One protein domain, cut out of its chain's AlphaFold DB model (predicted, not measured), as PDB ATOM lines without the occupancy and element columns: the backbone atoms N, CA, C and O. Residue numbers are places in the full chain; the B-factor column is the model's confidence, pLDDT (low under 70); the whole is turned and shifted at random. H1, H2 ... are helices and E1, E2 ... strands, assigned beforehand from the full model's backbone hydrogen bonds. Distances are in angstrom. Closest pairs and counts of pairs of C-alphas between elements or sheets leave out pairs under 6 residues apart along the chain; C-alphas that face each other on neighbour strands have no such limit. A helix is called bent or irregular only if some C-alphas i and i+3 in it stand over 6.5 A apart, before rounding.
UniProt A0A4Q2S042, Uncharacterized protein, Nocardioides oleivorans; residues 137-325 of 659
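Overview. This is residues 137 to 325 of the 659 residues of an uncharacterized protein of Nocardioides oleivorans (UniProt A0A4Q2S042). A strongly twisted sheet of six strands, curled like part of a barrel, has the helix H2 packed lengthwise over E3 and E4. The bent helix H1 lies beyond H2, away from the sheet, with its arm H1a crossing H2; H4 packs on the first residues of H2, and H3 covers E1 and E2 at the far end of the sheet. The printed part has 189 residues, with four named helices and six named strands in the order E1 H1 E2 E3 H2 H3 E4 H4 E5 E6; the class is mixed, helices and strands. The sheet is mixed too, in the order E1 E2 E3 E4 E5 E6. The whole is compact, with a radius of gyration of the C-alphas of 16.6 A and spans of 49 by 42 by 25 A.

Along the chain. The sheet begins with E1, residues 144 to 151, 17.3 A long, with C-alpha 144 at (174.883, 120.658, 71.643); E1 bends by 52 degrees at residue 148. Next come E2, residues 194 to 200, 17.6 A, and E3, residues 205 to 211, 19.3 A. E4, residues 277 to 283, is 19.3 A long, E5, residues 312 to 316, is 12.7 A, and E6, residues 322 to 324, ends with C-alpha 324 at (180.696, 118.004, 83.679). H2, residues 218 to 237, spans 29.5 A from C-alpha 218 at (171.747, 123.371, 95.584); it is irregular, with C-alphas 219 and 222 7.2 A apart. H3, residues 246 to 259, is 19.9 A long, and H4, residues 288 to 302, is 20.8 A. H1, residues 158 to 178, was assigned as one helix by its hydrogen bonds but is bent, with C-alphas 168 and 171 7.0 A apart; its arms H1a, residues 158 to 168, and H1b, residues 171 to 178, stand at a steep tilt of 51 degrees.

Arrangement. E1 and E6 are the edge strands. E1 and E2 are antiparallel, with N 145 and O 199 within hydrogen-bond range at 2.8 A. E2 and E3 form an antiparallel hairpin, with N 206 and O 198 at 2.8 A. E3 and E4 are parallel, with N 209 and O 279 at 2.8 A, and so are E4 and E5, with N 314 and O 280 at 2.7 A. E5 and E6 form an antiparallel hairpin, with N 315 and O 323 at 2.7 A. E3, H2, H3, E4 and E4, H4, E5 are strand-helix-strand units, parallel neighbour strands with helices between; the crossover of the second is right-handed. H2, H3 and H4 are on one face of the sheet, making two layers. H2, the hub, has a height over the sheet of 7.3 A and lies over E3 and E4; its closest C-alphas to E3 are those of Ala 207 and Ala 229, 5.0 A apart. H3 is over E1 and E2, across the strands at 70 degrees to E1 on the local plane, and the closest C-alphas of E1 and H3, Leu 147 and Leu 254, are 6.3 A apart. H2 touches H4 with its residues 218 to 223 alone, closest at the C-alphas of Ala 219 and Met 294, 4.6 A apart. H1a touches H2 at a steep tilt of 60 degrees, closest at the C-alphas of Cys 168 and Arg 230, 6.0 A apart. H1b touches H4, closest at the C-alphas of Ile 172 and Leu 301, 6.8 A apart. H3 and H4 are apart. Every O i to N i+4 pair is within hydrogen-bond range in H1a, H1b, H3 and H4; in H2, 14 of 16 are.

Size, cuts and confidence. The two C-alphas farthest apart, those of Asp 180 and Ala 259, are 49.8 A apart. The printed part has no cut. The links from H1 to E2, 15 residues, and from H3 to E4, 17 residues, are long. The mean pLDDT of the printed part is 85.3; residues 137 to 142, 213 to 217, 239 to 243, 285, 288 and 317 to 320 are under 70.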
ATOM      1  N   SER A 137     173.098 129.114  76.990       69.62
ATOM      2  CA  SER A 137     172.465 129.302  75.676       69.62
ATOM      3  C   SER A 137     173.449 129.707  74.575       69.62
ATOM      4  O   SER A 137     173.069 129.758  73.406       69.62
ATOM      5  N   SER A 138     174.697 130.024  74.932       64.44
ATOM      6  CA  SER A 138     175.707 130.501  73.993       64.44
ATOM      7  C   SER A 138     176.370 129.337  73.243       64.44
ATOM      8  O   SER A 138     176.634 128.274  73.801       64.44
ATOM      9  N   PHE A 139     176.640 129.539  71.952       55.59
ATOM     10  CA  PHE A 139     176.996 128.507  70.959       55.59
ATOM     11  C   PHE A 139     178.387 127.871  71.081       55.59
ATOM     12  O   PHE A 139     178.990 127.536  70.065       55.59
ATOM     13  N   ARG A 140     178.943 127.731  72.285       57.09
ATOM     14  CA  ARG A 140     180.338 127.290  72.443       57.09
ATOM     15  C   ARG A 140     180.520 125.836  72.860       57.09
ATOM     16  O   ARG A 140     181.631 125.331  72.735       57.09
ATOM     17  N   SER A 141     179.476 125.131  73.299       57.28
ATOM     18  CA  SER A 141     179.593 123.685  73.503       57.28
ATOM     19  C   SER A 141     179.471 122.956  72.164       57.28
ATOM     20  O   SER A 141     178.375 122.852  71.611       57.28
ATOM     21  N   VAL A 142     180.588 122.442  71.648       59.66
ATOM     22  CA  VAL A 142     180.590 121.584  70.456       59.66
ATOM     23  C   VAL A 142     179.624 120.410  70.675       59.66
ATOM     24  O   VAL A 142     179.625 119.792  71.743       59.66
ATOM     25  N   GLY A 143     178.768 120.158  69.686       74.56
ATOM     26  CA  GLY A 143     177.840 119.027  69.681       74.56
ATOM     27  C   GLY A 143     176.530 119.220  70.452       74.56
ATOM     28  O   GLY A 143     175.769 118.268  70.528       74.56
ATOM     29  N   ARG A 144     176.204 120.406  71.007       84.88
ATOM     30  CA  ARG A 144     174.883 120.658  71.643       84.88
ATOM     31  C   ARG A 144     174.265 122.008  71.283       84.88
ATOM     32  O   ARG A 144     174.982 122.986  71.087       84.88
ATOM     33  N   VAL A 145     172.932 122.076  71.271       88.12
ATOM     34  CA  VAL A 145     172.154 123.301  71.025       88.12
ATOM     35  C   VAL A 145     171.014 123.432  72.033       88.12
ATOM     36  O   VAL A 145     170.164 122.551  72.149       88.12
ATOM     37  N   VAL A 146     170.954 124.570  72.733       89.88
ATOM     38  CA  VAL A 146     169.777 124.967  73.523       89.88
ATOM     39  C   VAL A 146     168.698 125.486  72.578       89.88
ATOM     40  O   VAL A 146     168.930 126.431  71.824       89.88
ATOM     41  N   LEU A 147     167.512 124.876  72.615       90.94
ATOM     42  CA  LEU A 147     166.417 125.211  71.705       90.94
ATOM     43  C   LEU A 147     165.534 126.342  72.250       90.94
ATOM     44  O   LEU A 147     165.179 127.258  71.506       90.94
ATOM     45  N   ASP A 148     165.199 126.291  73.541       90.88
ATOM     46  CA  ASP A 148     164.358 127.281  74.229       90.88
ATOM     47  C   ASP A 148     164.695 127.344  75.727       90.88
ATOM     48  O   ASP A 148     165.274 126.413  76.298       90.88
ATOM     49  N   ARG A 149     164.279 128.444  76.360       87.50
ATOM     50  CA  ARG A 149     164.376 128.707  77.801       87.50
ATOM     51  C   ARG A 149     163.000 128.983  78.405       87.50
ATOM     52  O   ARG A 149     162.092 129.445  77.709       87.50
ATOM     53  N   GLU A 150     162.861 128.744  79.711       85.19
ATOM     54  CA  GLU A 150     161.581 128.826  80.444       85.19
ATOM     55  C   GLU A 150     160.537 127.869  79.846       85.19
ATOM     56  O   GLU A 150     159.478 128.230  79.302       85.19
ATOM     57  N   VAL A 151     160.897 126.592  79.899       89.69
ATOM     58  CA  VAL A 151     160.176 125.478  79.303       89.69
ATOM     59  C   VAL A 151     158.981 125.137  80.184       89.69
ATOM     60  O   VAL A 151     159.088 124.502  81.234       89.69
ATOM     61  N   THR A 152     157.807 125.566  79.724       89.00
ATOM     62  CA  THR A 152     156.521 125.297  80.374       89.00
ATOM     63  C   THR A 152     155.551 124.662  79.376       89.00
ATOM     64  O   THR A 152     154.947 125.381  78.570       89.00
ATOM     65  N   PRO A 153     155.367 123.330  79.415       89.88
ATOM     66  CA  PRO A 153     154.359 122.653  78.609       89.88
ATOM     67  C   PRO A 153     152.932 123.085  78.968       89.88
ATOM     68  O   PRO A 153     152.607 123.418  80.113       89.88
ATOM     69  N   SER A 154     152.061 123.058  77.965       88.69
ATOM     70  CA  SER A 154     150.616 123.211  78.124       88.69
ATOM     71  C   SER A 154     149.971 121.848  78.353       88.69
ATOM     72  O   SER A 154     150.397 120.856  77.774       88.69
ATOM     73  N   PHE A 155     148.916 121.813  79.162       89.31
ATOM     74  CA  PHE A 155     148.212 120.586  79.537       89.31
ATOM     75  C   PHE A 155     146.749 120.649  79.105       89.31
ATOM     76  O   PHE A 155     146.198 121.746  78.959       89.31
ATOM     77  N   LYS A 156     146.113 119.482  78.961       87.19
ATOM     78  CA  LYS A 156     144.687 119.346  78.628       87.19
ATOM     79  C   LYS A 156     143.779 120.260  79.440       87.19
ATOM     80  O   LYS A 156     142.994 121.035  78.891       87.19
ATOM     81  N   ASP A 157     143.920 120.163  80.758       88.50
ATOM     82  CA  ASP A 157     143.200 120.943  81.749       88.50
ATOM     83  C   ASP A 157     143.964 120.977  83.089       88.50
ATOM     84  O   ASP A 157     145.049 120.406  83.252       88.50
ATOM     85  N   LYS A 158     143.406 121.696  84.072       91.31
ATOM     86  CA  LYS A 158     144.015 121.854  85.401       91.31
ATOM     87  C   LYS A 158     144.026 120.557  86.221       91.31
ATOM     88  O   LYS A 158     144.913 120.411  87.062       91.31
ATOM     89  N   ALA A 159     143.052 119.666  86.028       92.94
ATOM     90  CA  ALA A 159     142.951 118.416  86.775       92.94
ATOM     91  C   ALA A 159     144.029 117.435  86.302       92.94
ATOM     92  O   ALA A 159     144.827 116.984  87.124       92.94
ATOM     93  N   PHE A 160     144.143 117.247  84.984       92.56
ATOM     94  CA  PHE A 160     145.203 116.461  84.360       92.56
ATOM     95  C   PHE A 160     146.588 116.990  84.741       92.56
ATOM     96  O   PHE A 160     147.429 116.228  85.208       92.56
ATOM     97  N   LYS A 161     146.816 118.315  84.652       92.44
ATOM     98  CA  LYS A 161     148.087 118.923  85.085       92.44
ATOM     99  C   LYS A 161     148.430 118.541  86.527       92.44
ATOM    100  O   LYS A 161     149.571 118.203  86.815       92.44
ATOM    101  N   LYS A 162     147.468 118.619  87.451       93.19
ATOM    102  CA  LYS A 162     147.710 118.307  88.866       93.19
ATOM    103  C   LYS A 162     148.096 116.838  89.060       93.19
ATOM    104  O   LYS A 162     149.040 116.565  89.797       93.19
ATOM    105  N   GLU A 163     147.377 115.925  88.417       94.19
ATOM    106  CA  GLU A 163     147.635 114.485  88.488       94.19
ATOM    107  C   GLU A 163     148.992 114.124  87.874       94.19
ATOM    108  O   GLU A 163     149.830 113.524  88.546       94.19
ATOM    109  N   PHE A 164     149.255 114.589  86.653       93.75
ATOM    110  CA  PHE A 164     150.501 114.341  85.934       93.75
ATOM    111  C   PHE A 164     151.728 114.875  86.687       93.75
ATOM    112  O   PHE A 164     152.712 114.160  86.880       93.75
ATOM    113  N   MET A 165     151.658 116.113  87.189       93.19
ATOM    114  CA  MET A 165     152.745 116.691  87.986       93.19
ATOM    115  C   MET A 165     152.961 115.902  89.284       93.19
ATOM    116  O   MET A 165     154.102 115.664  89.676       93.19
ATOM    117  N   SER A 166     151.889 115.435  89.932       92.94
ATOM    118  CA  SER A 166     152.012 114.573  91.113       92.94
ATOM    119  C   SER A 166     152.694 113.243  90.780       92.94
ATOM    120  O   SER A 166     153.529 112.785  91.559       92.94
ATOM    121  N   ALA A 167     152.367 112.634  89.638       93.50
ATOM    122  CA  ALA A 167     152.960 111.375  89.185       93.50
ATOM    123  C   ALA A 167     154.451 111.516  88.830       93.50
ATOM    124  O   ALA A 167     155.231 110.591  89.054       93.50
ATOM    125  N   CYS A 168     154.870 112.679  88.324       93.75
ATOM    126  CA  CYS A 168     156.281 112.959  88.062       93.75
ATOM    127  C   CYS A 168     157.082 113.163  89.358       93.75
ATOM    128  O   CYS A 168     158.209 112.688  89.473       93.75
ATOM    129  N   GLN A 169     156.497 113.850  90.342       94.19
ATOM    130  CA  GLN A 169     157.232 114.323  91.515       94.19
ATOM    131  C   GLN A 169     157.294 113.309  92.663       94.19
ATOM    132  O   GLN A 169     158.283 113.260  93.397       94.19
ATOM    133  N   LYS A 170     156.223 112.531  92.854       93.81
ATOM    134  CA  LYS A 170     156.049 111.657  94.020       93.81
ATOM    135  C   LYS A 170     157.175 110.615  94.171       93.81
ATOM    136  O   LYS A 170     157.744 110.581  95.260       93.81
ATOM    137  N   PRO A 171     157.583 109.861  93.125       95.06
ATOM    138  CA  PRO A 171     158.644 108.858  93.264       95.06
ATOM    139  C   PRO A 171     159.990 109.457  93.693       95.06
ATOM    140  O   PRO A 171     160.689 108.893  94.528       95.06
ATOM    141  N   ILE A 172     160.325 110.641  93.162       95.94
ATOM    142  CA  ILE A 172     161.560 111.368  93.487       95.94
ATOM    143  C   ILE A 172     161.559 111.770  94.966       95.94
ATOM    144  O   ILE A 172     162.530 111.530  95.678       95.94
ATOM    145  N   LEU A 173     160.467 112.375  95.445       94.75
ATOM    146  CA  LEU A 173     160.385 112.820  96.836       94.75
ATOM    147  C   LEU A 173     160.363 111.659  97.831       94.75
ATOM    148  O   LEU A 173     161.016 111.763  98.865       94.75
ATOM    149  N   GLU A 174     159.643 110.577  97.534       94.31
ATOM    150  CA  GLU A 174     159.589 109.396  98.401       94.31
ATOM    151  C   GLU A 174     160.968 108.738  98.531       94.31
ATOM    152  O   GLU A 174     161.399 108.446  99.645       94.31
ATOM    153  N   ALA A 175     161.707 108.587  97.425       94.50
ATOM    154  CA  ALA A 175     163.066 108.048  97.459       94.50
ATOM    155  C   ALA A 175     164.009 108.907  98.312       94.50
ATOM    156  O   ALA A 175     164.725 108.385  99.164       94.50
ATOM    157  N   LEU A 176     163.966 110.233  98.146       93.81
ATOM    158  CA  LEU A 176     164.815 111.146  98.915       93.81
ATOM    159  C   LEU A 176     164.436 111.211 100.397       93.81
ATOM    160  O   LEU A 176     165.319 111.356 101.233       93.81
ATOM    161  N   GLN A 177     163.147 111.115 100.736       91.75
ATOM    162  CA  GLN A 177     162.676 111.096 102.127       91.75
ATOM    163  C   GLN A 177     163.050 109.804 102.858       91.75
ATOM    164  O   GLN A 177     163.289 109.844 104.062       91.75
ATOM    165  N   ASN A 178     163.096 108.683 102.136       90.69
ATOM    166  CA  ASN A 178     163.470 107.383 102.686       90.69
ATOM    167  C   ASN A 178     164.993 107.179 102.756       90.69
ATOM    168  O   ASN A 178     165.450 106.272 103.450       90.69
ATOM    169  N   ALA A 179     165.776 107.998 102.050       88.81
ATOM    170  CA  ALA A 179     167.230 107.931 102.058       88.81
ATOM    171  C   ALA A 179     167.835 108.688 103.253       88.81
ATOM    172  O   ALA A 179     167.459 109.824 103.549       88.81
ATOM    173  N   ASP A 180     168.846 108.097 103.896       86.12
ATOM    174  CA  ASP A 180     169.688 108.811 104.860       86.12
ATOM    175  C   ASP A 180     170.751 109.633 104.120       86.12
ATOM    176  O   ASP A 180     171.858 109.177 103.837       86.12
ATOM    177  N   LEU A 181     170.384 110.859 103.744       85.00
ATOM    178  CA  LEU A 181     171.249 111.741 102.960       85.00
ATOM    179  C   LEU A 181     172.400 112.340 103.789       85.00
ATOM    180  O   LEU A 181     173.403 112.776 103.225       85.00
ATOM    181  N   GLY A 182     172.278 112.408 105.120       80.38
ATOM    182  CA  GLY A 182     173.292 113.019 105.989       80.38
ATOM    183  C   GLY A 182     173.497 114.534 105.796       80.38
ATOM    184  O   GLY A 182     174.516 115.081 106.222       80.38
ATOM    185  N   PHE A 183     172.565 115.238 105.140       81.69
ATOM    186  CA  PHE A 183     172.567 116.703 104.988       81.69
ATOM    187  C   PHE A 183     171.143 117.295 105.002       81.69
ATOM    188  O   PHE A 183     170.172 116.586 105.237       81.69
ATOM    189  N   SER A 184     171.038 118.622 104.827       75.31
ATOM    190  CA  SER A 184     169.830 119.477 104.895       75.31
ATOM    191  C   SER A 184     168.492 118.806 104.551       75.31
ATOM    192  O   SER A 184     168.416 118.057 103.585       75.31
ATOM    193  N   LYS A 185     167.414 119.192 105.249       82.81
ATOM    194  CA  LYS A 185     166.049 118.654 105.079       82.81
ATOM    195  C   LYS A 185     165.591 118.588 103.612       82.81
ATOM    196  O   LYS A 185     165.680 119.579 102.890       82.81
ATOM    197  N   VAL A 186     165.046 117.431 103.222       85.69
ATOM    198  CA  VAL A 186     164.479 117.172 101.889       85.69
ATOM    199  C   VAL A 186     163.333 118.153 101.595       85.69
ATOM    200  O   VAL A 186     162.482 118.374 102.467       85.69
ATOM    201  N   PRO A 187     163.281 118.755 100.392       85.81
ATOM    202  CA  PRO A 187     162.182 119.628 100.008       85.81
ATOM    203  C   PRO A 187     160.850 118.869  99.979       85.81
ATOM    204  O   PRO A 187     160.770 117.719  99.562       85.81
ATOM    205  N   THR A 188     159.769 119.529 100.392       86.19
ATOM    206  CA  THR A 188     158.415 118.949 100.329       86.19
ATOM    207  C   THR A 188     157.772 119.112  98.953       86.19
ATOM    208  O   THR A 188     156.772 118.453  98.664       86.19
ATOM    209  N   LYS A 189     158.320 120.001  98.111       87.19
ATOM    210  CA  LYS A 189     157.886 120.249  96.735       87.19
ATOM    211  C   LYS A 189     159.070 120.567  95.820       87.19
ATOM    212  O   LYS A 189     160.028 121.187  96.271       87.19
ATOM    213  N   LEU A 190     158.971 120.178  94.551       88.19
ATOM    214  CA  LEU A 190     159.899 120.569  93.486       88.19
ATOM    215  C   LEU A 190     159.250 121.644  92.597       88.19
ATOM    216  O   LEU A 190     158.027 121.806  92.606       88.19
ATOM    217  N   GLY A 191     160.077 122.401  91.875       80.31
ATOM    218  CA  GLY A 191     159.618 123.412  90.918       80.31
ATOM    219  C   GLY A 191     158.856 122.802  89.737       80.31
ATOM    220  O   GLY A 191     158.851 121.588  89.540       80.31
ATOM    221  N   ASN A 192     158.179 123.650  88.962       76.94
ATOM    222  CA  ASN A 192     157.309 123.237  87.856       76.94
ATOM    223  C   ASN A 192     157.678 123.868  86.503       76.94
ATOM    224  O   ASN A 192     156.858 123.818  85.584       76.94
ATOM    225  N   GLU A 193     158.840 124.502  86.410       83.38
ATOM    226  CA  GLU A 193     159.322 125.212  85.228       83.38
ATOM    227  C   GLU A 193     160.773 124.817  84.991       83.38
ATOM    228  O   GLU A 193     161.600 124.965  85.883       83.38
ATOM    229  N   CYS A 194     161.047 124.261  83.814       89.50
ATOM    230  CA  CYS A 194     162.386 123.835  83.441       89.50
ATOM    231  C   CYS A 194     163.130 125.013  82.811       89.50
ATOM    232  O   CYS A 194     162.596 125.670  81.913       89.50
ATOM    233  N   ASP A 195     164.351 125.285  83.274       90.00
ATOM    234  CA  ASP A 195     165.093 126.471  82.840       90.00
ATOM    235  C   ASP A 195     165.405 126.445  81.334       90.00
ATOM    236  O   ASP A 195     165.259 127.476  80.671       90.00
ATOM    237  N   ALA A 196     165.787 125.291  80.772       92.06
ATOM    238  CA  ALA A 196     166.023 125.144  79.335       92.06
ATOM    239  C   ALA A 196     165.812 123.716  78.803       92.06
ATOM    240  O   ALA A 196     165.969 122.727  79.515       92.06
ATOM    241  N   ILE A 197     165.515 123.618  77.505       94.00
ATOM    242  CA  ILE A 197     165.518 122.364  76.742       94.00
ATOM    243  C   ILE A 197     166.605 122.440  75.675       94.00
ATOM    244  O   ILE A 197     166.715 123.434  74.952       94.00
ATOM    245  N   ALA A 198     167.413 121.391  75.578       93.50
ATOM    246  CA  ALA A 198     168.494 121.298  74.607       93.50
ATOM    247  C   ALA A 198     168.500 119.941  73.904       93.50
ATOM    248  O   ALA A 198     167.866 118.987  74.353       93.50
ATOM    249  N   VAL A 199     169.229 119.879  72.799       93.00
ATOM    250  CA  VAL A 199     169.508 118.657  72.046       93.00
ATOM    251  C   VAL A 199     170.998 118.551  71.749       93.00
ATOM    252  O   VAL A 199     171.701 119.565  71.750       93.00
ATOM    253  N   ASP A 200     171.484 117.338  71.510       89.75
ATOM    254  CA  ASP A 200     172.851 117.098  71.050       89.75
ATOM    255  C   ASP A 200     172.921 116.338  69.722       89.75
ATOM    256  O   ASP A 200     171.910 115.842  69.223       89.75
ATOM    257  N   ASP A 201     174.117 116.284  69.137       85.44
ATOM    258  CA  ASP A 201     174.407 115.608  67.864       85.44
ATOM    259  C   ASP A 201     174.155 114.087  67.903       85.44
ATOM    260  O   ASP A 201     173.907 113.466  66.871       85.44
ATOM    261  N   GLY A 202     174.126 113.492  69.097       85.69
ATOM    262  CA  GLY A 202     173.691 112.118  69.343       85.69
ATOM    263  C   GLY A 202     172.169 111.938  69.426       85.69
ATOM    264  O   GLY A 202     171.698 110.825  69.667       85.69
ATOM    265  N   GLY A 203     171.382 113.006  69.267       87.94
ATOM    266  CA  GLY A 203     169.922 112.972  69.349       87.94
ATOM    267  C   GLY A 203     169.376 112.833  70.771       87.94
ATOM    268  O   GLY A 203     168.233 112.400  70.947       87.94
ATOM    269  N   ARG A 204     170.162 113.149  71.806       93.69
ATOM    270  CA  ARG A 204     169.665 113.187  73.188       93.69
ATOM    271  C   ARG A 204     168.887 114.471  73.421       93.69
ATOM    272  O   ARG A 204     169.328 115.550  73.044       93.69
ATOM    273  N   VAL A 205     167.743 114.355  74.092       95.56
ATOM    274  CA  VAL A 205     166.968 115.503  74.581       95.56
ATOM    275  C   VAL A 205     167.375 115.771  76.022       95.56
ATOM    276  O   VAL A 205     167.367 114.859  76.847       95.56
ATOM    277  N   LEU A 206     167.733 117.012  76.328       96.12
ATOM    278  CA  LEU A 206     168.280 117.422  77.616       96.12
ATOM    279  C   LEU A 206     167.295 118.363  78.321       96.12
ATOM    280  O   LEU A 206     166.924 119.404  77.774       96.12
ATOM    281  N   ALA A 207     166.899 118.011  79.543       96.56
ATOM    282  CA  ALA A 207     166.147 118.876  80.448       96.56
ATOM    283  C   ALA A 207     167.133 119.583  81.378       96.56
ATOM    284  O   ALA A 207     167.687 118.961  82.283       96.56
ATOM    285  N   VAL A 208     167.385 120.863  81.135       94.25
ATOM    286  CA  VAL A 208     168.490 121.594  81.755       94.25
ATOM    287  C   VAL A 208     167.954 122.483  82.868       94.25
ATOM    288  O   VAL A 208     167.118 123.353  82.629       94.25
ATOM    289  N   GLU A 209     168.473 122.290  84.075       93.12
ATOM    290  CA  GLU A 209     168.243 123.161  85.222       93.12
ATOM    291  C   GLU A 209     169.495 123.989  85.506       93.12
ATOM    292  O   GLU A 209     170.563 123.442  85.796       93.12
ATOM    293  N   VAL A 210     169.371 125.314  85.444       87.88
ATOM    294  CA  VAL A 210     170.486 126.249  85.593       87.88
ATOM    295  C   VAL A 210     170.475 126.842  86.995       87.88
ATOM    296  O   VAL A 210     169.458 127.362  87.460       87.88
ATOM    297  N   LYS A 211     171.608 126.801  87.708       85.50
ATOM    298  CA  LYS A 211     171.680 127.377  89.062       85.50
ATOM    299  C   LYS A 211     172.950 128.195  89.326       85.50
ATOM    300  O   LYS A 211     174.058 127.718  89.064       85.50
ATOM    301  N   PRO A 212     172.812 129.415  89.889       78.38
ATOM    302  CA  PRO A 212     173.947 130.212  90.342       78.38
ATOM    303  C   PRO A 212     174.535 129.664  91.653       78.38
ATOM    304  O   PRO A 212     173.885 128.911  92.387       78.38
ATOM    305  N   LEU A 213     175.756 130.087  91.995       68.62
ATOM    306  CA  LEU A 213     176.349 129.777  93.300       68.62
ATOM    307  C   LEU A 213     175.634 130.525  94.440       68.62
ATOM    308  O   LEU A 213     175.213 131.670  94.289       68.62
ATOM    309  N   GLY A 214     175.552 129.889  95.615       62.28
ATOM    310  CA  GLY A 214     175.077 130.522  96.854       62.28
ATOM    311  C   GLY A 214     173.602 130.297  97.208       62.28
ATOM    312  O   GLY A 214     173.114 130.895  98.164       62.28
ATOM    313  N   VAL A 215     172.885 129.426  96.491       63.03
ATOM    314  CA  VAL A 215     171.509 129.035  96.845       63.03
ATOM    315  C   VAL A 215     171.539 127.863  97.835       63.03
ATOM    316  O   VAL A 215     172.150 126.831  97.568       63.03
ATOM    317  N   GLY A 216     170.865 127.996  98.984       57.78
ATOM    318  CA  GLY A 216     170.905 127.002 100.071       57.78
ATOM    319  C   GLY A 216     170.359 125.606  99.723       57.78
ATOM    320  O   GLY A 216     170.633 124.652 100.447       57.78
ATOM    321  N   SER A 217     169.623 125.462  98.615       68.62
ATOM    322  CA  SER A 217     168.998 124.209  98.162       68.62
ATOM    323  C   SER A 217     169.761 123.486  97.044       68.62
ATOM    324  O   SER A 217     169.201 122.583  96.425       68.62
ATOM    325  N   ILE A 218     171.022 123.851  96.775       79.44
ATOM    326  CA  ILE A 218     171.747 123.371  95.584       79.44
ATOM    327  C   ILE A 218     171.870 121.840  95.501       79.44
ATOM    328  O   ILE A 218     171.888 121.281  94.413       79.44
ATOM    329  N   ALA A 219     171.892 121.153  96.649       83.25
ATOM    330  CA  ALA A 219     171.973 119.694  96.719       83.25
ATOM    331  C   ALA A 219     170.831 118.993  95.961       83.25
ATOM    332  O   ALA A 219     171.041 117.944  95.362       83.25
ATOM    333  N   TYR A 220     169.635 119.589  95.958       90.50
ATOM    334  CA  TYR A 220     168.419 118.997  95.390       90.50
ATOM    335  C   TYR A 220     168.139 119.434  93.948       90.50
ATOM    336  O   TYR A 220     167.104 119.079  93.388       90.50
ATOM    337  N   VAL A 221     169.059 120.169  93.325       90.69
ATOM    338  CA  VAL A 221     168.928 120.618  91.931       90.69
ATOM    339  C   VAL A 221     168.876 119.433  90.972       90.69
ATOM    340  O   VAL A 221     168.109 119.456  90.016       90.69
ATOM    341  N   VAL A 222     169.590 118.348  91.282       92.62
ATOM    342  CA  VAL A 222     169.488 117.082  90.542       92.62
ATOM    343  C   VAL A 222     168.053 116.550  90.558       92.62
ATOM    344  O   VAL A 222     167.525 116.178  89.518       92.62
ATOM    345  N   ALA A 223     167.379 116.583  91.712       94.69
ATOM    346  CA  ALA A 223     165.990 116.145  91.823       94.69
ATOM    347  C   ALA A 223     165.035 117.028  91.003       94.69
ATOM    348  O   ALA A 223     164.084 116.516  90.411       94.69
ATOM    349  N   GLN A 224     165.295 118.340  90.939       93.62
ATOM    350  CA  GLN A 224     164.543 119.261  90.081       93.62
ATOM    351  C   GLN A 224     164.771 118.957  88.595       93.62
ATOM    352  O   GLN A 224     163.797 118.791  87.866       93.62
ATOM    353  N   ALA A 225     166.021 118.787  88.157       95.25
ATOM    354  CA  ALA A 225     166.333 118.410  86.779       95.25
ATOM    355  C   ALA A 225     165.660 117.083  86.386       95.25
ATOM    356  O   ALA A 225     165.033 116.997  85.331       95.25
ATOM    357  N   THR A 226     165.698 116.067  87.259       96.69
ATOM    358  CA  THR A 226     165.013 114.779  87.042       96.69
ATOM    359  C   THR A 226     163.500 114.946  86.929       96.69
ATOM    360  O   THR A 226     162.879 114.346  86.054       96.69
ATOM    361  N   MET A 227     162.891 115.794  87.764       95.38
ATOM    362  CA  MET A 227     161.469 116.129  87.657       95.38
ATOM    363  C   MET A 227     161.137 116.727  86.282       95.38
ATOM    364  O   MET A 227     160.151 116.332  85.661       95.38
ATOM    365  N   TYR A 228     161.967 117.637  85.778       95.56
ATOM    366  CA  TYR A 228     161.764 118.254  84.467       95.56
ATOM    367  C   TYR A 228     161.971 117.287  83.308       95.56
ATOM    368  O   TYR A 228     161.157 117.273  82.383       95.56
ATOM    369  N   ALA A 229     162.982 116.422  83.394       96.56
ATOM    370  CA  ALA A 229     163.180 115.352  82.427       96.56
ATOM    371  C   ALA A 229     161.937 114.463  82.326       96.56
ATOM    372  O   ALA A 229     161.519 114.135  81.223       96.56
ATOM    373  N   ARG A 230     161.284 114.139  83.453       96.06
ATOM    374  CA  ARG A 230     160.047 113.336  83.460       96.06
ATOM    375  C   ARG A 230     158.869 114.046  82.801       96.06
ATOM    376  O   ARG A 230     158.091 113.407  82.100       96.06
ATOM    377  N   ILE A 231     158.738 115.359  83.002       94.69
ATOM    378  CA  ILE A 231     157.696 116.154  82.336       94.69
ATOM    379  C   ILE A 231     157.902 116.123  80.818       94.69
ATOM    380  O   ILE A 231     156.946 115.898  80.078       94.69
ATOM    381  N   LEU A 232     159.140 116.336  80.359       94.69
ATOM    382  CA  LEU A 232     159.471 116.297  78.936       94.69
ATOM    383  C   LEU A 232     159.355 114.886  78.358       94.69
ATOM    384  O   LEU A 232     158.850 114.747  77.252       94.69
ATOM    385  N   GLN A 233     159.724 113.850  79.113       95.19
ATOM    386  CA  GLN A 233     159.519 112.459  78.715       95.19
ATOM    387  C   GLN A 233     158.035 112.176  78.488       95.19
ATOM    388  O   GLN A 233     157.672 111.668  77.439       95.19
ATOM    389  N   GLY A 234     157.160 112.603  79.404       93.00
ATOM    390  CA  GLY A 234     155.717 112.451  79.214       93.00
ATOM    391  C   GLY A 234     155.176 113.206  77.997       93.00
ATOM    392  O   GLY A 234     154.197 112.766  77.404       93.00
ATOM    393  N   TRP A 235     155.806 114.317  77.591       92.12
ATOM    394  CA  TRP A 235     155.491 114.982  76.323       92.12
ATOM    395  C   TRP A 235     155.995 114.192  75.106       92.12
ATOM    396  O   TRP A 235     155.252 114.079  74.135       92.12
ATOM    397  N   LEU A 236     157.209 113.634  75.152       90.69
ATOM    398  CA  LEU A 236     157.749 112.789  74.078       90.69
ATOM    399  C   LEU A 236     156.938 111.496  73.895       90.69
ATOM    400  O   LEU A 236     156.722 111.071  72.763       90.69
ATOM    401  N   ASP A 237     156.469 110.911  74.998       88.88
ATOM    402  CA  ASP A 237     155.683 109.675  75.027       88.88
ATOM    403  C   ASP A 237     154.207 109.902  74.659       88.88
ATOM    404  O   ASP A 237     153.487 108.948  74.346       88.88
ATOM    405  N   ALA A 238     153.723 111.148  74.713       81.00
ATOM    406  CA  ALA A 238     152.341 111.462  74.385       81.00
ATOM    407  C   ALA A 238     152.065 111.126  72.912       81.00
ATOM    408  O   ALA A 238     152.692 111.665  71.998       81.00
ATOM    409  N   ALA A 239     151.092 110.240  72.679       58.56
ATOM    410  CA  ALA A 239     150.654 109.892  71.334       58.56
ATOM    411  C   ALA A 239     150.231 111.159  70.575       58.56
ATOM    412  O   ALA A 239     149.497 111.995  71.114       58.56
ATOM    413  N   ALA A 240     150.673 111.281  69.319       57.72
ATOM    414  CA  ALA A 240     150.291 112.378  68.439       57.72
ATOM    415  C   ALA A 240     148.765 112.377  68.248       57.72
ATOM    416  O   ALA A 240     148.213 111.640  67.435       57.72
ATOM    417  N   SER A 241     148.068 113.181  69.045       48.12
ATOM    418  CA  SER A 241     146.639 113.439  68.910       48.12
ATOM    419  C   SER A 241     146.507 114.669  68.018       48.12
ATOM    420  O   SER A 241     146.642 115.792  68.487       48.12
ATOM    421  N   GLU A 242     146.344 114.430  66.711       53.41
ATOM    422  CA  GLU A 242     146.192 115.452  65.660       53.41
ATOM    423  C   GLU A 242     147.252 116.576  65.722       53.41
ATOM    424  O   GLU A 242     146.977 117.716  66.101       53.41
ATOM    425  N   GLY A 243     148.494 116.259  65.336       61.84
ATOM    426  CA  GLY A 243     149.582 117.234  65.233       61.84
ATOM    427  C   GLY A 243     150.938 116.609  64.900       61.84
ATOM    428  O   GLY A 243     151.057 115.388  64.786       61.84
ATOM    429  N   ASP A 244     151.955 117.461  64.759       71.81
ATOM    430  CA  ASP A 244     153.350 117.051  64.567       71.81
ATOM    431  C   ASP A 244     153.850 116.243  65.771       71.81
ATOM    432  O   ASP A 244     153.532 116.561  66.924       71.81
ATOM    433  N   ARG A 245     154.662 115.208  65.523       84.75
ATOM    434  CA  ARG A 245     155.254 114.428  66.616       84.75
ATOM    435  C   ARG A 245     156.240 115.317  67.382       84.75
ATOM    436  O   ARG A 245     156.861 116.194  66.778       84.75
ATOM    437  N   PRO A 246     156.479 115.071  68.681       88.00
ATOM    438  CA  PRO A 246     157.458 115.834  69.456       88.00
ATOM    439  C   PRO A 246     158.848 115.939  68.799       88.00
ATOM    440  O   PRO A 246     159.470 116.998  68.848       88.00
ATOM    441  N   VAL A 247     159.304 114.888  68.104       87.06
ATOM    442  CA  VAL A 247     160.553 114.910  67.317       87.06
ATOM    443  C   VAL A 247     160.521 115.926  66.169       87.06
ATOM    444  O   VAL A 247     161.495 116.645  65.963       87.06
ATOM    445  N   ASP A 248     159.392 116.047  65.467       89.12
ATOM    446  CA  ASP A 248     159.223 116.987  64.356       89.12
ATOM    447  C   ASP A 248     159.189 118.437  64.885       89.12
ATOM    448  O   ASP A 248     159.706 119.361  64.252       89.12
ATOM    449  N   VAL A 249     158.649 118.637  66.094       91.69
ATOM    450  CA  VAL A 249     158.703 119.925  66.799       91.69
ATOM    451  C   VAL A 249     160.140 120.288  67.179       91.69
ATOM    452  O   VAL A 249     160.560 121.410  66.902       91.69
ATOM    453  N   LEU A 250     160.905 119.364  67.773       93.12
ATOM    454  CA  LEU A 250     162.309 119.600  68.146       93.12
ATOM    455  C   LEU A 250     163.174 119.924  66.924       93.12
ATOM    456  O   LEU A 250     163.941 120.885  66.964       93.12
ATOM    457  N   ARG A 251     163.001 119.172  65.829       92.50
ATOM    458  CA  ARG A 251     163.685 119.422  64.555       92.50
ATOM    459  C   ARG A 251     163.332 120.801  64.002       92.50
ATOM    460  O   ARG A 251     164.226 121.602  63.779       92.50
ATOM    461  N   GLY A 252     162.044 121.141  63.924       93.31
ATOM    462  CA  GLY A 252     161.630 122.465  63.456       93.31
ATOM    463  C   GLY A 252     162.091 123.615  64.365       93.31
ATOM    464  O   GLY A 252     162.360 124.709  63.877       93.31
ATOM    465  N   MET A 253     162.221 123.396  65.679       94.19
ATOM    466  CA  MET A 253     162.824 124.377  66.592       94.19
ATOM    467  C   MET A 253     164.324 124.560  66.320       94.19
ATOM    468  O   MET A 253     164.801 125.692  66.361       94.19
ATOM    469  N   LEU A 254     165.060 123.485  66.019       93.12
ATOM    470  CA  LEU A 254     166.468 123.560  65.627       93.12
ATOM    471  C   LEU A 254     166.635 124.262  64.273       93.12
ATOM    472  O   LEU A 254     167.412 125.210  64.176       93.12
ATOM    473  N   ASP A 255     165.849 123.874  63.269       92.88
ATOM    474  CA  ASP A 255     165.854 124.480  61.931       92.88
ATOM    475  C   ASP A 255     165.566 125.979  62.001       92.88
ATOM    476  O   ASP A 255     166.256 126.790  61.383       92.88
ATOM    477  N   GLN A 256     164.594 126.368  62.832       94.00
ATOM    478  CA  GLN A 256     164.279 127.765  63.092       94.00
ATOM    479  C   GLN A 256     165.492 128.534  63.624       94.00
ATOM    480  O   GLN A 256     165.760 129.648  63.171       94.00
ATOM    481  N   ARG A 257     166.232 127.960  64.580       91.75
ATOM    482  CA  ARG A 257     167.446 128.579  65.131       91.75
ATOM    483  C   ARG A 257     168.573 128.639  64.104       91.75
ATOM    484  O   ARG A 257     169.232 129.676  64.012       91.75
ATOM    485  N   ASN A 258     168.755 127.585  63.310       90.38
ATOM    486  CA  ASN A 258     169.721 127.533  62.212       90.38
ATOM    487  C   ASN A 258     169.446 128.642  61.181       90.38
ATOM    488  O   ASN A 258     170.359 129.382  60.811       90.38
ATOM    489  N   ALA A 259     168.183 128.820  60.783       91.75
ATOM    490  CA  ALA A 259     167.762 129.806  59.786       91.75
ATOM    491  C   ALA A 259     168.106 131.256  60.175       91.75
ATOM    492  O   ALA A 259     168.433 132.071  59.314       91.75
ATOM    493  N   VAL A 260     168.092 131.573  61.474       92.31
ATOM    494  CA  VAL A 260     168.437 132.907  62.000       92.31
ATOM    495  C   VAL A 260     169.851 132.980  62.587       92.31
ATOM    496  O   VAL A 260     170.199 133.952  63.249       92.31
ATOM    497  N   ARG A 261     170.691 131.960  62.350       88.81
ATOM    498  CA  ARG A 261     172.083 131.867  62.841       88.81
ATOM    499  C   ARG A 261     172.217 131.920  64.373       88.81
ATOM    500  O   ARG A 261     173.253 132.338  64.894       88.81
ATOM    501  N   LEU A 262     171.186 131.450  65.079       86.31
ATOM    502  CA  LEU A 262     171.153 131.197  66.524       86.31
ATOM    503  C   LEU A 262     171.371 129.715  66.851       86.31
ATOM    504  O   LEU A 262     170.835 129.214  67.838       86.31
ATOM    505  N   ALA A 263     172.087 128.987  66.010       83.50
ATOM    506  CA  ALA A 263     172.636 127.668  66.294       83.50
ATOM    507  C   ALA A 263     173.772 127.401  65.290       83.50
ATOM    508  O   ALA A 263     173.727 127.944  64.179       83.50
ATOM    509  N   PRO A 264     174.818 126.635  65.662       76.31
ATOM    510  CA  PRO A 264     175.713 126.045  64.673       76.31
ATOM    511  C   PRO A 264     174.902 125.125  63.755       76.31
ATOM    512  O   PRO A 264     173.897 124.568  64.193       76.31
ATOM    513  N   GLN A 265     175.346 124.936  62.510       80.06
ATOM    514  CA  GLN A 265     174.715 123.934  61.655       80.06
ATOM    515  C   GLN A 265     174.857 122.556  62.302       80.06
ATOM    516  O   GLN A 265     175.958 122.039  62.470       80.06
ATOM    517  N   MET A 266     173.715 122.018  62.708       83.25
ATOM    518  CA  MET A 266     173.547 120.721  63.339       83.25
ATOM    519  C   MET A 266     172.265 120.115  62.788       83.25
ATOM    520  O   MET A 266     171.254 120.812  62.662       83.25
ATOM    521  N   GLU A 267     172.311 118.818  62.514       84.06
ATOM    522  CA  GLU A 267     171.149 118.017  62.153       84.06
ATOM    523  C   GLU A 267     170.867 117.008  63.265       84.06
ATOM    524  O   GLU A 267     171.789 116.441  63.853       84.06
ATOM    525  N   LEU A 268     169.585 116.792  63.567       84.44
ATOM    526  CA  LEU A 268     169.178 115.748  64.504       84.44
ATOM    527  C   LEU A 268     169.030 114.412  63.779       84.44
ATOM    528  O   LEU A 268     168.401 114.381  62.713       84.44
ATOM    529  N   PRO A 269     169.496 113.302  64.381       83.56
ATOM    530  CA  PRO A 269     169.248 111.978  63.832       83.56
ATOM    531  C   PRO A 269     167.742 111.701  63.750       83.56
ATOM    532  O   PRO A 269     166.940 112.242  64.515       83.56
ATOM    533  N   ASP A 270     167.347 110.818  62.831       76.94
ATOM    534  CA  ASP A 270     165.937 110.445  62.637       76.94
ATOM    535  C   ASP A 270     165.302 109.784  63.860       76.94
ATOM    536  O   ASP A 270     164.085 109.850  64.054       76.94
ATOM    537  N   VAL A 271     166.130 109.157  64.691       79.81
ATOM    538  CA  VAL A 271     165.717 108.522  65.935       79.81
ATOM    539  C   VAL A 271     166.385 109.257  67.084       79.81
ATOM    540  O   VAL A 271     167.607 109.232  67.223       79.81
ATOM    541  N   LEU A 272     165.570 109.901  67.918       84.56
ATOM    542  CA  LEU A 272     166.036 110.481  69.172       84.56
ATOM    543  C   LEU A 272     166.318 109.380  70.193       84.56
ATOM    544  O   LEU A 272     165.739 108.292  70.151       84.56
ATOM    545  N   SER A 273     167.173 109.695  71.160       86.00
ATOM    546  CA  SER A 273     167.367 108.818  72.309       86.00
ATOM    547  C   SER A 273     166.041 108.595  73.048       86.00
ATOM    548  O   SER A 273     165.280 109.544  73.242       86.00
ATOM    549  N   PRO A 274     165.765 107.362  73.510       85.88
ATOM    550  CA  PRO A 274     164.456 106.999  74.052       85.88
ATOM    551  C   PRO A 274     164.141 107.671  75.394       85.88
ATOM    552  O   PRO A 274     162.988 107.679  75.819       85.88
ATOM    553  N   LYS A 275     165.160 108.198  76.080       94.44
ATOM    554  CA  LYS A 275     165.038 108.802  77.403       94.44
ATOM    555  C   LYS A 275     165.590 110.222  77.416       94.44
ATOM    556  O   LYS A 275     166.716 110.446  76.973       94.44
ATOM    557  N   VAL A 276     164.829 111.152  77.990       96.69
ATOM    558  CA  VAL A 276     165.294 112.514  78.285       96.69
ATOM    559  C   VAL A 276     166.384 112.459  79.354       96.69
ATOM    560  O   VAL A 276     166.255 111.743  80.350       96.69
ATOM    561  N   VAL A 277     167.452 113.227  79.159       97.12
ATOM    562  CA  VAL A 277     168.564 113.343  80.103       97.12
ATOM    563  C   VAL A 277     168.314 114.527  81.038       97.12
ATOM    564  O   VAL A 277     168.195 115.659  80.563       97.12
ATOM    565  N   PRO A 278     168.232 114.313  82.362       97.19
ATOM    566  CA  PRO A 278     168.245 115.407  83.316       97.19
ATOM    567  C   PRO A 278     169.643 116.008  83.378       97.19
ATOM    568  O   PRO A 278     170.613 115.286  83.595       97.19
ATOM    569  N   VAL A 279     169.750 117.325  83.232       94.50
ATOM    570  CA  VAL A 279     171.037 118.006  83.279       94.50
ATOM    571  C   VAL A 279     171.019 119.159  84.266       94.50
ATOM    572  O   VAL A 279     170.143 120.016  84.246       94.50
ATOM    573  N   VAL A 280     172.028 119.195  85.126       92.31
ATOM    574  CA  VAL A 280     172.284 120.297  86.047       92.31
ATOM    575  C   VAL A 280     173.403 121.164  85.478       92.31
ATOM    576  O   VAL A 280     174.501 120.671  85.255       92.31
ATOM    577  N   ALA A 281     173.143 122.450  85.265       89.88
ATOM    578  CA  ALA A 281     174.088 123.428  84.735       89.88
ATOM    579  C   ALA A 281     174.416 124.483  85.809       89.88
ATOM    580  O   ALA A 281     173.660 125.424  86.057       89.88
ATOM    581  N   LEU A 282     175.546 124.313  86.491       84.94
ATOM    582  CA  LEU A 282     175.955 125.145  87.622       84.94
ATOM    583  C   LEU A 282     176.933 126.220  87.207       84.94
ATOM    584  O   LEU A 282     177.870 125.969  86.460       84.94
ATOM    585  N   GLN A 283     176.799 127.399  87.792       79.19
ATOM    586  CA  GLN A 283     177.843 128.408  87.701       79.19
ATOM    587  C   GLN A 283     179.191 127.885  88.229       79.19
ATOM    588  O   GLN A 283     179.248 127.261  89.292       79.19
ATOM    589  N   ARG A 284     180.278 128.203  87.513       74.50
ATOM    590  CA  ARG A 284     181.649 127.870  87.922       74.50
ATOM    591  C   ARG A 284     182.001 128.338  89.334       74.50
ATOM    592  O   ARG A 284     181.770 129.497  89.668       74.50
ATOM    593  N   GLY A 285     182.607 127.440  90.119       68.31
ATOM    594  CA  GLY A 285     183.078 127.664  91.493       68.31
ATOM    595  C   GLY A 285     182.327 126.883  92.584       68.31
ATOM    596  O   GLY A 285     182.368 127.280  93.749       68.31
ATOM    597  N   ALA A 286     181.624 125.795  92.245       72.31
ATOM    598  CA  ALA A 286     180.940 124.960  93.240       72.31
ATOM    599  C   ALA A 286     181.943 124.263  94.182       72.31
ATOM    600  O   ALA A 286     182.960 123.728  93.740       72.31
ATOM    601  N   SER A 287     181.652 124.240  95.490       71.25
ATOM    602  CA  SER A 287     182.520 123.566  96.467       71.25
ATOM    603  C   SER A 287     182.416 122.039  96.371       71.25
ATOM    604  O   SER A 287     181.386 121.497  95.962       71.25
ATOM    605  N   SER A 288     183.456 121.327  96.817       67.25
ATOM    606  CA  SER A 288     183.491 119.854  96.848       67.25
ATOM    607  C   SER A 288     182.303 119.265  97.609       67.25
ATOM    608  O   SER A 288     181.725 118.268  97.188       67.25
ATOM    609  N   GLU A 289     181.901 119.911  98.705       75.62
ATOM    610  CA  GLU A 289     180.760 119.477  99.511       75.62
ATOM    611  C   GLU A 289     179.431 119.668  98.770       75.62
ATOM    612  O   GLU A 289     178.564 118.801  98.836       75.62
ATOM    613  N   MET A 290     179.263 120.763  98.019       78.81
ATOM    614  CA  MET A 290     178.065 120.964  97.192       78.81
ATOM    615  C   MET A 290     177.957 119.870  96.126       78.81
ATOM    616  O   MET A 290     176.896 119.266  95.979       78.81
ATOM    617  N   ILE A 291     179.067 119.579  95.440       76.69
ATOM    618  CA  ILE A 291     179.148 118.524  94.423       76.69
ATOM    619  C   ILE A 291     178.835 117.161  95.038       76.69
ATOM    620  O   ILE A 291     177.955 116.463  94.539       76.69
ATOM    621  N   ARG A 292     179.473 116.816  96.166       79.38
ATOM    622  CA  ARG A 292     179.221 115.561  96.889       79.38
ATOM    623  C   ARG A 292     177.734 115.375  97.183       79.38
ATOM    624  O   ARG A 292     177.199 114.305  96.917       79.38
ATOM    625  N   ARG A 293     177.059 116.404  97.701       85.31
ATOM    626  CA  ARG A 293     175.624 116.334  98.024       85.31
ATOM    627  C   ARG A 293     174.752 116.101  96.792       85.31
ATOM    628  O   ARG A 293     173.826 115.303  96.867       85.31
ATOM    629  N   MET A 294     175.054 116.752  95.668       87.12
ATOM    630  CA  MET A 294     174.331 116.515  94.411       87.12
ATOM    631  C   MET A 294     174.555 115.097  93.880       87.12
ATOM    632  O   MET A 294     173.596 114.461  93.451       87.12
ATOM    633  N   CYS A 295     175.782 114.571  93.965       84.06
ATOM    634  CA  CYS A 295     176.061 113.181  93.601       84.06
ATOM    635  C   CYS A 295     175.280 112.198  94.481       84.06
ATOM    636  O   CYS A 295     174.656 111.296  93.945       84.06
ATOM    637  N   VAL A 296     175.209 112.420  95.800       86.38
ATOM    638  CA  VAL A 296     174.393 111.576  96.696       86.38
ATOM    639  C   VAL A 296     172.916 111.587  96.284       86.38
ATOM    640  O   VAL A 296     172.289 110.534  96.231       86.38
ATOM    641  N   VAL A 297     172.352 112.756  95.951       91.62
ATOM    642  CA  VAL A 297     170.971 112.843  95.439       91.62
ATOM    643  C   VAL A 297     170.820 112.067  94.130       91.62
ATOM    644  O   VAL A 297     169.851 111.329  93.983       91.62
ATOM    645  N   ARG A 298     171.765 112.195  93.189       91.00
ATOM    646  CA  ARG A 298     171.757 111.425  91.936       91.00
ATOM    647  C   ARG A 298     171.775 109.921  92.196       91.00
ATOM    648  O   ARG A 298     170.968 109.214  91.605       91.00
ATOM    649  N   ASP A 299     172.662 109.460  93.069       88.19
ATOM    650  CA  ASP A 299     172.851 108.039  93.357       88.19
ATOM    651  C   ASP A 299     171.576 107.439  93.969       88.19
ATOM    652  O   ASP A 299     171.136 106.378  93.547       88.19
ATOM    653  N   VAL A 300     170.889 108.164  94.862       93.25
ATOM    654  CA  VAL A 300     169.570 107.744  95.378       93.25
ATOM    655  C   VAL A 300     168.531 107.627  94.261       93.25
ATOM    656  O   VAL A 300     167.739 106.687  94.245       93.25
ATOM    657  N   LEU A 301     168.513 108.572  93.317       94.38
ATOM    658  CA  LEU A 301     167.559 108.551  92.205       94.38
ATOM    659  C   LEU A 301     167.890 107.490  91.148       94.38
ATOM    660  O   LEU A 301     166.995 107.091  90.409       94.38
ATOM    661  N   LYS A 302     169.140 107.022  91.084       90.56
ATOM    662  CA  LYS A 302     169.580 105.938  90.198       90.56
ATOM    663  C   LYS A 302     169.013 104.577  90.607       90.56
ATOM    664  O   LYS A 302     168.789 103.733  89.746       90.56
ATOM    665  N   GLU A 303     168.744 104.389  91.897       91.94
ATOM    666  CA  GLU A 303     168.206 103.140  92.455       91.94
ATOM    667  C   GLU A 303     166.693 102.963  92.236       91.94
ATOM    668  O   GLU A 303     166.136 101.908  92.543       91.94
ATOM    669  N   ILE A 304     166.004 103.978  91.705       93.75
ATOM    670  CA  ILE A 304     164.576 103.910  91.382       93.75
ATOM    671  C   ILE A 304     164.341 104.074  89.881       93.75
ATOM    672  O   ILE A 304     165.081 104.770  89.185       93.75
ATOM    673  N   ASP A 305     163.257 103.488  89.366       92.81
ATOM    674  CA  ASP A 305     162.852 103.749  87.987       92.81
ATOM    675  C   ASP A 305     162.225 105.142  87.868       92.81
ATOM    676  O   ASP A 305     161.057 105.394  88.193       92.81
ATOM    677  N   THR A 306     163.039 106.082  87.403       93.75
ATOM    678  CA  THR A 306     162.601 107.450  87.161       93.75
ATOM    679  C   THR A 306     161.929 107.627  85.797       93.75
ATOM    680  O   THR A 306     161.394 108.708  85.556       93.75
ATOM    681  N   GLY A 307     161.923 106.621  84.916       93.56
ATOM    682  CA  GLY A 307     161.420 106.742  83.543       93.56
ATOM    683  C   GLY A 307     162.287 107.611  82.619       93.56
ATOM    684  O   GLY A 307     161.952 107.773  81.453       93.56
ATOM    685  N   VAL A 308     163.412 108.143  83.106       96.62
ATOM    686  CA  VAL A 308     164.339 109.022  82.370       96.62
ATOM    687  C   VAL A 308     165.769 108.488  82.449       96.62
ATOM    688  O   VAL A 308     166.001 107.423  83.034       96.62
ATOM    689  N   ALA A 309     166.719 109.147  81.783       95.69
ATOM    690  CA  ALA A 309     168.129 108.771  81.859       95.69
ATOM    691  C   ALA A 309     168.760 109.212  83.195       95.69
ATOM    692  O   ALA A 309     168.155 109.946  83.980       95.69
ATOM    693  N   GLU A 310     169.985 108.753  83.458       92.94
ATOM    694  CA  GLU A 310     170.753 109.182  84.630       92.94
ATOM    695  C   GLU A 310     171.085 110.677  84.539       92.94
ATOM    696  O   GLU A 310     171.392 111.190  83.463       92.94
ATOM    697  N   ALA A 311     171.002 111.381  85.671       93.56
ATOM    698  CA  ALA A 311     171.248 112.815  85.704       93.56
ATOM    699  C   ALA A 311     172.733 113.143  85.502       93.56
ATOM    700  O   ALA A 311     173.608 112.614  86.193       93.56
ATOM    701  N   GLU A 312     173.003 114.096  84.620       91.56
ATOM    702  CA  GLU A 312     174.335 114.634  84.378       91.56
ATOM    703  C   GLU A 312     174.492 115.984  85.090       91.56
ATOM    704  O   GLU A 312     173.560 116.787  85.164       91.56
ATOM    705  N   ILE A 313     175.677 116.255  85.633       88.06
ATOM    706  CA  ILE A 313     175.954 117.493  86.373       88.06
ATOM    707  C   ILE A 313     177.106 118.200  85.680       88.06
ATOM    708  O   ILE A 313     178.138 117.581  85.453       88.06
ATOM    709  N   TYR A 314     176.951 119.486  85.389       85.19
ATOM    710  CA  TYR A 314     177.925 120.332  84.715       85.19
ATOM    711  C   TYR A 314     178.171 121.636  85.465       85.19
ATOM    712  O   TYR A 314     177.306 122.189  86.133       85.19
ATOM    713  N   GLU A 315     179.393 122.117  85.322       82.75
ATOM    714  CA  GLU A 315     179.891 123.447  85.596       82.75
ATOM    715  C   GLU A 315     179.941 124.221  84.278       82.75
ATOM    716  O   GLU A 315     180.501 123.744  83.294       82.75
ATOM    717  N   ILE A 316     179.377 125.421  84.257       79.62
ATOM    718  CA  ILE A 316     179.300 126.279  83.081       79.62
ATOM    719  C   ILE A 316     180.318 127.405  83.230       79.62
ATOM    720  O   ILE A 316     180.309 128.151  84.217       79.62
ATOM    721  N   SER A 317     181.224 127.513  82.260       69.94
ATOM    722  CA  SER A 317     182.158 128.635  82.168       69.94
ATOM    723  C   SER A 317     181.431 129.933  81.798       69.94
ATOM    724  O   SER A 317     180.333 129.918  81.245       69.94
ATOM    725  N   LEU A 318     182.078 131.081  82.013       63.50
ATOM    726  CA  LEU A 318     181.569 132.363  81.502       63.50
ATOM    727  C   LEU A 318     181.508 132.418  79.965       63.50
ATOM    728  O   LEU A 318     180.801 133.254  79.420       63.50
ATOM    729  N   THR A 319     182.225 131.528  79.275       60.81
ATOM    730  CA  THR A 319     182.202 131.404  77.813       60.81
ATOM    731  C   THR A 319     181.134 130.426  77.312       60.81
ATOM    732  O   THR A 319     181.034 130.234  76.106       60.81
ATOM    733  N   GLY A 320     180.347 129.809  78.203       66.81
ATOM    734  CA  GLY A 320     179.308 128.839  77.836       66.81
ATOM    735  C   GLY A 320     179.803 127.413  77.619       66.81
ATOM    736  O   GLY A 320     179.098 126.595  77.040       66.81
ATOM    737  N   GLU A 321     181.012 127.096  78.076       72.31
ATOM    738  CA  GLU A 321     181.546 125.738  78.041       72.31
ATOM    739  C   GLU A 321     180.929 124.897  79.163       72.31
ATOM    740  O   GLU A 321     180.933 125.304  80.327       72.31
ATOM    741  N   TRP A 322     180.437 123.708  78.811       78.25
ATOM    742  CA  TRP A 322     179.858 122.750  79.746       78.25
ATOM    743  C   TRP A 322     180.924 121.752  80.177       78.25
ATOM    744  O   TRP A 322     181.265 120.819  79.452       78.25
ATOM    745  N   ILE A 323     181.426 121.920  81.392       73.75
ATOM    746  CA  ILE A 323     182.404 121.033  82.009       73.75
ATOM    747  C   ILE A 323     181.621 120.139  82.957       73.75
ATOM    748  O   ILE A 323     181.176 120.647  83.973       73.75
ATOM    749  N   PRO A 324     181.431 118.833  82.714       75.25
ATOM    750  CA  PRO A 324     180.696 118.004  83.679       75.25
ATOM    751  C   PRO A 324     181.282 118.123  85.139       75.25
ATOM    752  O   PRO A 324     182.378 118.651  85.345       75.25
ATOM    753  N   LEU A 325     180.696 117.588  86.206       70.25
ATOM    754  CA  LEU A 325     181.231 117.708  87.589       70.25
ATOM    755  C   LEU A 325     181.373 116.385  88.341       70.25
ATOM    756  O   LEU A 325     182.089 116.304  89.334       70.25
TER     757      LEU A 325